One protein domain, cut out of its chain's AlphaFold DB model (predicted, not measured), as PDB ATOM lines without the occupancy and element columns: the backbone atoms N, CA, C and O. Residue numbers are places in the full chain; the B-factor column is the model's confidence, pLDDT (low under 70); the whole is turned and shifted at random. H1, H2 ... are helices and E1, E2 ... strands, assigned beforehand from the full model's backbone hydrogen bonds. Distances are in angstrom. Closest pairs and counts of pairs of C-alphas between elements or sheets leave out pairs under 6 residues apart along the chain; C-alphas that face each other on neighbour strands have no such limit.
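What this domain is: This is residues 3 to 72 of the 80 residues of an uncharacterized protein of Cellulomonas marina (UniProt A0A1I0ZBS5). A small three-stranded sheet has one helix, H1, packed across one face, while its other face is bare; long loops extend the model well beyond this small core. The longest of them, residues 35 to 53, loops out past the short helix H2 before the chain comes back to the sheet, and the link from E1 to H1 makes a second loop toward the other end. The printed part has 70 residues with two named helices and three named strands, in the order E1, H1, H2, E2, E3; the sheet runs E2, E1, E3 and is mixed. The class is mixed, helices and strands, with under half of the residues in named elements. The whole is loose, with a radius of gyration of the C-alphas of 14.4 A, and elongated, spanning 45 by 25 by 18 A.

Where its parts are: E1, residues 3 to 7, starts with C-alpha 3 at (144.825, 121.527, 152.320) and is 12.5 A long. H1, residues 19 to 29, starts with C-alpha 19 at (142.053, 113.456, 157.046) and is 15.5 A long. H2, residues 31 to 34, measures 5.1 A. E2, residues 54 to 59, is 17.4 A long. E3, residues 67 to 71, is 13.4 A long and ends with C-alpha 71 at (147.962, 126.225, 148.939).

How they stand to each other: E1 is the inner strand, and E2 and E3 are the edge strands. E1 and E2 are parallel at 15 degrees, with N 5 and O 56 2.9 A apart, within hydrogen-bond range. E1 and E3 are antiparallel at 173 degrees, with N 6 and O 67 2.8 A apart, also within hydrogen-bond range. E2 and E3 are apart. H1 is on the sheet at a height over the sheet of 9.4 A; H1 and the sheet E2, E1, E3 make two layers, a helix on one face of a sheet. It lies over E1 and E3, and only just not over E2, on which 2 of its C-alphas fall. It runs across the strands, at 63 degrees to E1 on the local plane. The closest C-alphas of H1 and E2 are those of Leu 19 and Lys 57, 6.7 A apart; those of H1 and E1 are Ala 23 and Leu 3, at 7.1 A. H1 and E3 are near each other. H2 is not on the sheet, and H1 and H2 meet only through their link. E1, H1, H2 and E2 form a strand-helix-strand unit, two parallel neighbour strands with helices between, with a right-handed crossover. In H1 every O i to N i+4 pair is within hydrogen-bond range; H2 is too short for such a pair, and its 1 pair of O i and N i+3 is not within range.

The domain as a whole: The two C-alphas farthest apart are those of Lys 40 and Gly 62, at 47.7 A. The links E1 to H1, with 11 residues, and H2 to E2, with 19, are long; H1 to H2 is tight and E2 to E3 is short. The printed part has no cut. Its mean pLDDT is 95.9, and no printed residue is under 70.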
ATOM      1  N   LEU A   3     145.459 122.590 153.096       98.62
ATOM      2  CA  LEU A   3     144.825 121.527 152.320       98.62
ATOM      3  C   LEU A   3     143.330 121.487 152.651       98.62
ATOM      4  O   LEU A   3     142.959 121.145 153.772       98.62
ATOM      5  N   ASP A   4     142.473 121.806 151.688       98.62
ATOM      6  CA  ASP A   4     141.021 121.780 151.877       98.62
ATOM      7  C   ASP A   4     140.397 120.715 150.970       98.62
ATOM      8  O   ASP A   4     140.354 120.855 149.744       98.62
ATOM      9  N   PHE A   5     139.921 119.628 151.578       98.56
ATOM     10  CA  PHE A   5     139.376 118.472 150.873       98.56
ATOM     11  C   PHE A   5     137.850 118.536 150.753       98.56
ATOM     12  O   PHE A   5     137.133 118.746 151.736       98.56
ATOM     13  N   ARG A   6     137.349 118.261 149.548       98.25
ATOM     14  CA  ARG A   6     135.939 117.994 149.249       98.25
ATOM     15  C   ARG A   6     135.791 116.532 148.862       98.25
ATOM     16  O   ARG A   6     136.256 116.115 147.800       98.25
ATOM     17  N   THR A   7     135.163 115.749 149.727       97.56
ATOM     18  CA  THR A   7     135.031 114.303 149.546       97.56
ATOM     19  C   THR A   7     133.591 113.912 149.243       97.56
ATOM     20  O   THR A   7     132.645 114.627 149.576       97.56
ATOM     21  N   ALA A   8     133.408 112.773 148.580       96.38
ATOM     22  CA  ALA A   8     132.081 112.191 148.436       96.38
ATOM     23  C   ALA A   8     131.574 111.714 149.803       96.38
ATOM     24  O   ALA A   8     132.364 111.322 150.665       96.38
ATOM     25  N   ARG A   9     130.255 111.676 149.991       94.31
ATOM     26  CA  ARG A   9     129.671 110.997 151.149       94.31
ATOM     27  C   ARG A   9     130.024 109.500 151.108       94.31
ATOM     28  O   ARG A   9     129.847 108.891 150.050       94.31
ATOM     29  N   PRO A  10     130.472 108.893 152.222       94.56
ATOM     30  CA  PRO A  10     130.641 107.444 152.306       94.56
ATOM     31  C   PRO A  10     129.351 106.701 151.932       94.56
ATOM     32  O   PRO A  10     128.272 107.024 152.430       94.56
ATOM     33  N   GLN A  11     129.450 105.705 151.056       93.94
ATOM     34  CA  GLN A  11     128.321 104.897 150.585       93.94
ATOM     35  C   GLN A  11     128.232 103.546 151.297       93.94
ATOM     36  O   GLN A  11     127.187 102.894 151.264       93.94
ATOM     37  N   ARG A  12     129.321 103.097 151.932       95.56
ATOM     38  CA  ARG A  12     129.405 101.779 152.576       95.56
ATOM     39  C   ARG A  12     129.709 101.890 154.063       95.56
ATOM     40  O   ARG A  12     130.394 102.797 154.527       95.56
ATOM     41  N   ARG A  13     129.239 100.904 154.832       90.44
ATOM     42  CA  ARG A  13     129.594 100.782 156.250       90.44
ATOM     43  C   ARG A  13     131.102 100.550 156.381       90.44
ATOM     44  O   ARG A  13     131.617  99.587 155.822       90.44
ATOM     45  N   GLY A  14     131.769 101.398 157.159       90.12
ATOM     46  CA  GLY A  14     133.217 101.334 157.380       90.12
ATOM     47  C   GLY A  14     134.053 102.074 156.334       90.12
ATOM     48  O   GLY A  14     135.270 102.076 156.449       90.12
ATOM     49  N   GLU A  15     133.427 102.713 155.343       93.62
ATOM     50  CA  GLU A  15     134.118 103.635 154.444       93.62
ATOM     51  C   GLU A  15     134.326 104.982 155.149       93.62
ATOM     52  O   GLU A  15     133.377 105.587 155.657       93.62
ATOM     53  N   SER A  16     135.572 105.446 155.195       93.56
ATOM     54  CA  SER A  16     135.943 106.741 155.752       93.56
ATOM     55  C   SER A  16     137.023 107.400 154.905       93.56
ATOM     56  O   SER A  16     137.889 106.753 154.321       93.56
ATOM     57  N   TRP A  17     136.966 108.727 154.852       95.94
ATOM     58  CA  TRP A  17     138.007 109.552 154.251       95.94
ATOM     59  C   TRP A  17     138.806 110.196 155.373       95.94
ATOM     60  O   TRP A  17     138.465 111.288 155.843       95.94
ATOM     61  N   ASP A  18     139.794 109.474 155.882       96.62
ATOM     62  CA  ASP A  18     140.586 109.933 157.020       96.62
ATOM     63  C   ASP A  18     141.470 111.113 156.607       96.62
ATOM     64  O   ASP A  18     142.115 111.106 155.556       96.62
ATOM     65  N   LEU A  19     141.432 112.181 157.408       97.62
ATOM     66  CA  LEU A  19     142.053 113.456 157.046       97.62
ATOM     67  C   LEU A  19     143.584 113.355 156.997       97.62
ATOM     68  O   LEU A  19     144.212 114.009 156.170       97.62
ATOM     69  N   ASP A  20     144.172 112.523 157.850       97.31
ATOM     70  CA  ASP A  20     145.607 112.249 157.881       97.31
ATOM     71  C   ASP A  20     146.077 111.497 156.630       97.31
ATOM     72  O   ASP A  20     147.074 111.888 156.026       97.31
ATOM     73  N   ASN A  21     145.330 110.489 156.177       97.12
ATOM     74  CA  ASN A  21     145.625 109.745 154.955       97.12
ATOM     75  C   ASN A  21     145.504 110.636 153.712       97.12
ATOM     76  O   ASN A  21     146.378 110.604 152.843       97.12
ATOM     77  N   LEU A  22     144.466 111.476 153.644       97.94
ATOM     78  CA  LEU A  22     144.315 112.459 152.566       97.94
ATOM     79  C   LEU A  22     145.482 113.457 152.543       97.94
ATOM     80  O   LEU A  22     146.069 113.698 151.485       97.94
ATOM     81  N   ALA A  23     145.841 114.013 153.703       98.00
ATOM     82  CA  ALA A  23     146.954 114.948 153.825       98.00
ATOM     83  C   ALA A  23     148.286 114.294 153.438       98.00
ATOM     84  O   ALA A  23     149.032 114.867 152.644       98.00
ATOM     85  N   LYS A  24     148.552 113.079 153.926       96.00
ATOM     86  CA  LYS A  24     149.771 112.323 153.625       96.00
ATOM     87  C   LYS A  24     149.940 112.088 152.126       96.00
ATOM     88  O   LYS A  24     150.938 112.523 151.562       96.00
ATOM     89  N   CYS A  25     148.943 111.490 151.470       96.38
ATOM     90  CA  CYS A  25     149.000 111.223 150.029       96.38
ATOM     91  C   CYS A  25     149.170 112.510 149.210       96.38
ATOM     92  O   CYS A  25     149.851 112.512 148.188       96.38
ATOM     93  N   THR A  26     148.562 113.610 149.662       97.38
ATOM     94  CA  THR A  26     148.701 114.910 149.001       97.38
ATOM     95  C   THR A  26     150.124 115.444 149.128       97.38
ATOM     96  O   THR A  26     150.702 115.857 148.130       97.38
ATOM     97  N   ILE A  27     150.716 115.405 150.323       97.06
ATOM     98  CA  ILE A  27     152.089 115.876 150.554       97.06
ATOM     99  C   ILE A  27     153.098 115.027 149.773       97.06
ATOM    100  O   ILE A  27     153.972 115.595 149.121       97.06
ATOM    101  N   ASP A  28     152.931 113.702 149.754       95.44
ATOM    102  CA  ASP A  28     153.780 112.789 148.976       95.44
ATOM    103  C   ASP A  28     153.764 113.133 147.472       95.44
ATOM    104  O   ASP A  28     154.798 113.084 146.805       95.44
ATOM    105  N   ALA A  29     152.610 113.547 146.939       95.81
ATOM    106  CA  ALA A  29     152.460 113.955 145.540       95.81
ATOM    107  C   ALA A  29     153.030 115.354 145.229       95.81
ATOM    108  O   ALA A  29     153.245 115.690 144.063       95.81
ATOM    109  N   LEU A  30     153.296 116.179 146.246       95.62
ATOM    110  CA  LEU A  30     153.781 117.554 146.093       95.62
ATOM    111  C   LEU A  30     155.308 117.665 146.019       95.62
ATOM    112  O   LEU A  30     155.845 118.760 146.170       95.62
ATOM    113  N   GLU A  31     156.029 116.581 145.724       94.81
ATOM    114  CA  GLU A  31     157.488 116.613 145.557       94.81
ATOM    115  C   GLU A  31     157.954 117.662 144.533       94.81
ATOM    116  O   GLU A  31     158.969 118.319 144.746       94.81
ATOM    117  N   GLY A  32     157.194 117.896 143.459       93.19
ATOM    118  CA  GLY A  32     157.521 118.944 142.484       93.19
ATOM    119  C   GLY A  32     157.464 120.370 143.050       93.19
ATOM    120  O   GLY A  32     158.193 121.237 142.583       93.19
ATOM    121  N   ALA A  33     156.625 120.612 144.064       93.75
ATOM    122  CA  ALA A  33     156.466 121.918 144.706       93.75
ATOM    123  C   ALA A  33     157.337 122.074 145.963       93.75
ATOM    124  O   ALA A  33     157.832 123.161 146.240       93.75
ATOM    125  N   LEU A  34     157.513 120.996 146.733       93.88
ATOM    126  CA  LEU A  34     158.268 120.993 147.991       93.88
ATOM    127  C   LEU A  34     159.744 120.616 147.804       93.88
ATOM    128  O   LEU A  34     160.562 120.884 148.679       93.88
ATOM    129  N   GLY A  35     160.091 120.001 146.675       94.94
ATOM    130  CA  GLY A  35     161.399 119.408 146.434       94.94
ATOM    131  C   GLY A  35     161.556 118.028 147.078       94.94
ATOM    132  O   GLY A  35     160.675 117.515 147.773       94.94
ATOM    133  N   ALA A  36     162.719 117.424 146.844       96.31
ATOM    134  CA  ALA A  36     163.100 116.144 147.430       96.31
ATOM    135  C   ALA A  36     163.920 116.351 148.710       96.31
ATOM    136  O   ALA A  36     164.750 117.257 148.805       96.31
ATOM    137  N   ARG A  37     163.719 115.478 149.695       96.25
ATOM    138  CA  ARG A  37     164.488 115.461 150.938       96.25
ATOM    139  C   ARG A  37     165.929 115.017 150.688       96.25
ATOM    140  O   ARG A  37     166.174 113.943 150.142       96.25
ATOM    141  N   THR A  38     166.884 115.781 151.212       94.75
ATOM    142  CA  THR A  38     168.305 115.407 151.223       94.75
ATOM    143  C   THR A  38     168.618 114.560 152.458       94.75
ATOM    144  O   THR A  38     168.793 115.087 153.555       94.75
ATOM    145  N   TRP A  39     168.673 113.234 152.305       95.00
ATOM    146  CA  TRP A  39     168.982 112.291 153.391       95.00
ATOM    147  C   TRP A  39     169.504 110.945 152.853       95.00
ATOM    148  O   TRP A  39     169.527 110.724 151.647       95.00
ATOM    149  N   LYS A  40     169.944 110.039 153.741       93.50
ATOM    150  CA  LYS A  40     170.545 108.732 153.381       93.50
ATOM    151  C   LYS A  40     169.532 107.581 153.207       93.50
ATOM    152  O   LYS A  40     169.933 106.421 153.220       93.50
ATOM    153  N   GLY A  41     168.238 107.879 153.102       94.31
ATOM    154  CA  GLY A  41     167.173 106.881 152.944       94.31
ATOM    155  C   GLY A  41     166.541 106.881 151.546       94.31
ATOM    156  O   GLY A  41     167.070 107.518 150.633       94.31
ATOM    157  N   PRO A  42     165.409 106.172 151.362       94.94
ATOM    158  CA  PRO A  42     164.640 106.202 150.117       94.94
ATOM    159  C   PRO A  42     164.250 107.625 149.696       94.94
ATOM    160  O   PRO A  42     164.126 108.513 150.540       94.94
ATOM    161  N   ARG A  43     164.004 107.845 148.398       93.62
ATOM    162  CA  ARG A  43     163.498 109.137 147.907       93.62
ATOM    163  C   ARG A  43     162.203 109.496 148.640       93.62
ATOM    164  O   ARG A  43     161.288 108.679 148.715       93.62
ATOM    165  N   GLN A  44     162.166 110.702 149.188       94.69
ATOM    166  CA  GLN A  44     161.023 111.263 149.897       94.69
ATOM    167  C   GLN A  44     160.879 112.728 149.511       94.69
ATOM    168  O   GLN A  44     161.880 113.406 149.262       94.69
ATOM    169  N   VAL A  45     159.646 113.217 149.526       96.88
ATOM    170  CA  VAL A  45     159.357 114.647 149.473       96.88
ATOM    171  C   VAL A  45     160.009 115.364 150.663       96.88
ATOM    172  O   VAL A  45     160.184 114.786 151.735       96.88
ATOM    173  N   ALA A  46     160.397 116.628 150.497       96.25
ATOM    174  CA  ALA A  46     160.950 117.455 151.570       96.25
ATOM    175  C   ALA A  46     159.878 117.941 152.575       96.25
ATOM    176  O   ALA A  46     159.879 119.094 152.999       96.25
ATOM    177  N   ASP A  47     158.982 117.050 152.997       94.44
ATOM    178  CA  ASP A  47     157.891 117.309 153.948       94.44
ATOM    179  C   ASP A  47     158.365 117.836 155.312       94.44
ATOM    180  O   ASP A  47     157.696 118.660 155.925       94.44
ATOM    181  N   HIS A  48     159.556 117.437 155.757       94.00
ATOM    182  CA  HIS A  48     160.205 117.927 156.975       94.00
ATOM    183  C   HIS A  48     160.435 119.451 157.001       94.00
ATOM    184  O   HIS A  48     160.701 120.000 158.069       94.00
ATOM    185  N   LEU A  49     160.343 120.139 155.856       93.38
ATOM    186  CA  LEU A  49     160.401 121.602 155.770       93.38
ATOM    187  C   LEU A  49     159.032 122.267 155.993       93.38
ATOM    188  O   LEU A  49     158.953 123.485 156.171       93.38
ATOM    189  N   VAL A  50     157.940 121.496 156.003       94.25
ATOM    190  CA  VAL A  50     156.593 121.992 156.296       94.25
ATOM    191  C   VAL A  50     156.476 122.251 157.796       94.25
ATOM    192  O   VAL A  50     156.174 121.369 158.592       94.25
ATOM    193  N   VAL A  51     156.688 123.504 158.187       95.00
ATOM    194  CA  VAL A  51     156.606 123.932 159.596       95.00
ATOM    195  C   VAL A  51     155.180 124.215 160.072       95.00
ATOM    196  O   VAL A  51     154.932 124.301 161.272       95.00
ATOM    197  N   HIS A  52     154.235 124.388 159.144       96.00
ATOM    198  CA  HIS A  52     152.825 124.602 159.452       96.00
ATOM    199  C   HIS A  52     151.931 123.943 158.401       96.00
ATOM    200  O   HIS A  52     152.021 124.257 157.206       96.00
ATOM    201  N   LEU A  53     151.041 123.072 158.870       96.62
ATOM    202  CA  LEU A  53     150.038 122.382 158.073       96.62
ATOM    203  C   LEU A  53     148.661 122.611 158.691       96.62
ATOM    204  O   LEU A  53     148.416 122.226 159.832       96.62
ATOM    205  N   GLN A  54     147.759 123.184 157.904       98.25
ATOM    206  CA  GLN A  54     146.335 123.182 158.189       98.25
ATOM    207  C   GLN A  54     145.644 122.291 157.162       98.25
ATOM    208  O   GLN A  54     145.841 122.461 155.959       98.25
ATOM    209  N   ALA A  55     144.834 121.348 157.631       98.50
ATOM    210  CA  ALA A  55     144.042 120.489 156.768       98.50
ATOM    211  C   ALA A  55     142.584 120.511 157.224       98.50
ATOM    212  O   ALA A  55     142.302 120.400 158.418       98.50
ATOM    213  N   THR A  56     141.658 120.642 156.280       98.56
ATOM    214  CA  THR A  56     140.224 120.514 156.535       98.56
ATOM    215  C   THR A  56     139.606 119.535 155.549       98.56
ATOM    216  O   THR A  56     140.112 119.332 154.446       98.56
ATOM    217  N   LYS A  57     138.499 118.907 155.939       98.06
ATOM    218  CA  LYS A  57     137.671 118.131 155.018       98.06
ATOM    219  C   LYS A  57     136.205 118.455 155.215       98.06
ATOM    220  O   LYS A  57     135.760 118.685 156.340       98.06
ATOM    221  N   ARG A  58     135.456 118.377 154.126       97.50
ATOM    222  CA  ARG A  58     133.995 118.374 154.133       97.50
ATOM    223  C   ARG A  58     133.455 117.486 153.022       97.50
ATOM    224  O   ARG A  58     134.150 117.213 152.044       97.50
ATOM    225  N   GLU A  59     132.201 117.082 153.162       97.69
ATOM    226  CA  GLU A  59     131.467 116.481 152.051       97.69
ATOM    227  C   GLU A  59     131.188 117.547 150.976       97.69
ATOM    228  O   GLU A  59     131.053 118.743 151.276       97.69
ATOM    229  N   VAL A  60     131.125 117.114 149.719       97.62
ATOM    230  CA  VAL A  60     130.567 117.918 148.622       97.62
ATOM    231  C   VAL A  60     129.095 118.237 148.892       97.62
ATOM    232  O   VAL A  60     128.371 117.428 149.478       97.62
ATOM    233  N   VAL A  61     128.646 119.416 148.464       95.44
ATOM    234  CA  VAL A  61     127.251 119.859 148.585       95.44
ATOM    235  C   VAL A  61     126.694 120.140 147.192       95.44
ATOM    236  O   VAL A  61     127.346 120.796 146.389       95.44
ATOM    237  N   GLY A  62     125.478 119.667 146.905       92.94
ATOM    238  CA  GLY A  62     124.840 119.884 145.604       92.94
ATOM    239  C   GLY A  62     125.577 119.173 144.466       92.94
ATOM    240  O   GLY A  62     125.780 117.963 144.524       92.94
ATOM    241  N   ASP A  63     125.950 119.931 143.439       94.19
ATOM    242  CA  ASP A  63     126.644 119.486 142.225       94.19
ATOM    243  C   ASP A  63     128.167 119.720 142.265       94.19
ATOM    244  O   ASP A  63     128.860 119.559 141.257       94.19
ATOM    245  N   GLU A  64     128.719 120.070 143.431       96.06
ATOM    246  CA  GLU A  64     130.161 120.209 143.607       96.06
ATOM    247  C   GLU A  64     130.913 118.914 143.266       96.06
ATOM    248  O   GLU A  64     130.589 117.820 143.731       96.06
ATOM    249  N   SER A  65     131.999 119.054 142.508       97.12
ATOM    250  CA  SER A  65     132.929 117.952 142.265       97.12
ATOM    251  C   SER A  65     133.821 117.692 143.480       97.12
ATOM    252  O   SER A  65     134.215 118.615 144.202       97.12
ATOM    253  N   THR A  66     134.187 116.425 143.680       97.81
ATOM    254  CA  THR A  66     135.221 116.050 144.648       97.81
ATOM    255  C   THR A  66     136.578 116.618 144.238       97.81
ATOM    256  O   THR A  66     136.836 116.896 143.067       97.81
ATOM    257  N   GLY A  67     137.466 116.807 145.211       97.25
ATOM    258  CA  GLY A  67     138.823 117.268 144.946       97.25
ATOM    259  C   GLY A  67     139.474 117.914 146.157       97.25
ATOM    260  O   GLY A  67     138.944 117.872 147.267       97.25
ATOM    261  N   ALA A  68     140.621 118.542 145.928       97.56
ATOM    262  CA  ALA A  68     141.361 119.271 146.946       97.56
ATOM    263  C   ALA A  68     141.747 120.655 146.423       97.56
ATOM    264  O   ALA A  68     142.134 120.795 145.262       97.56
ATOM    265  N   THR A  69     141.670 121.655 147.292       98.06
ATOM    266  CA  THR A  69     142.366 122.928 147.103       98.06
ATOM    267  C   THR A  69     143.648 122.874 147.923       98.06
ATOM    268  O   THR A  69     143.617 122.536 149.106       98.06
ATOM    269  N   ILE A  70     144.777 123.173 147.282       98.12
ATOM    270  CA  ILE A  70     146.111 123.072 147.876       98.12
ATOM    271  C   ILE A  70     146.778 124.434 147.758       98.12
ATOM    272  O   ILE A  70     146.949 124.951 146.657       98.12
ATOM    273  N   GLU A  71     147.196 124.987 148.891       97.62
ATOM    274  CA  GLU A  71     147.962 126.225 148.939       97.62
ATOM    275  C   GLU A  71     149.287 126.001 149.666       97.62
ATOM    276  O   GLU A  71     149.356 125.506 150.802       97.62
ATOM    277  N   VAL A  72     150.364 126.389 148.987       95.25
ATOM    278  CA  VAL A  72     151.738 126.271 149.467       95.25
ATOM    279  C   VAL A  72     152.343 127.663 149.496       95.25
ATOM    280  O   VAL A  72     152.270 128.398 148.517       95.25
TER     281      VAL A  72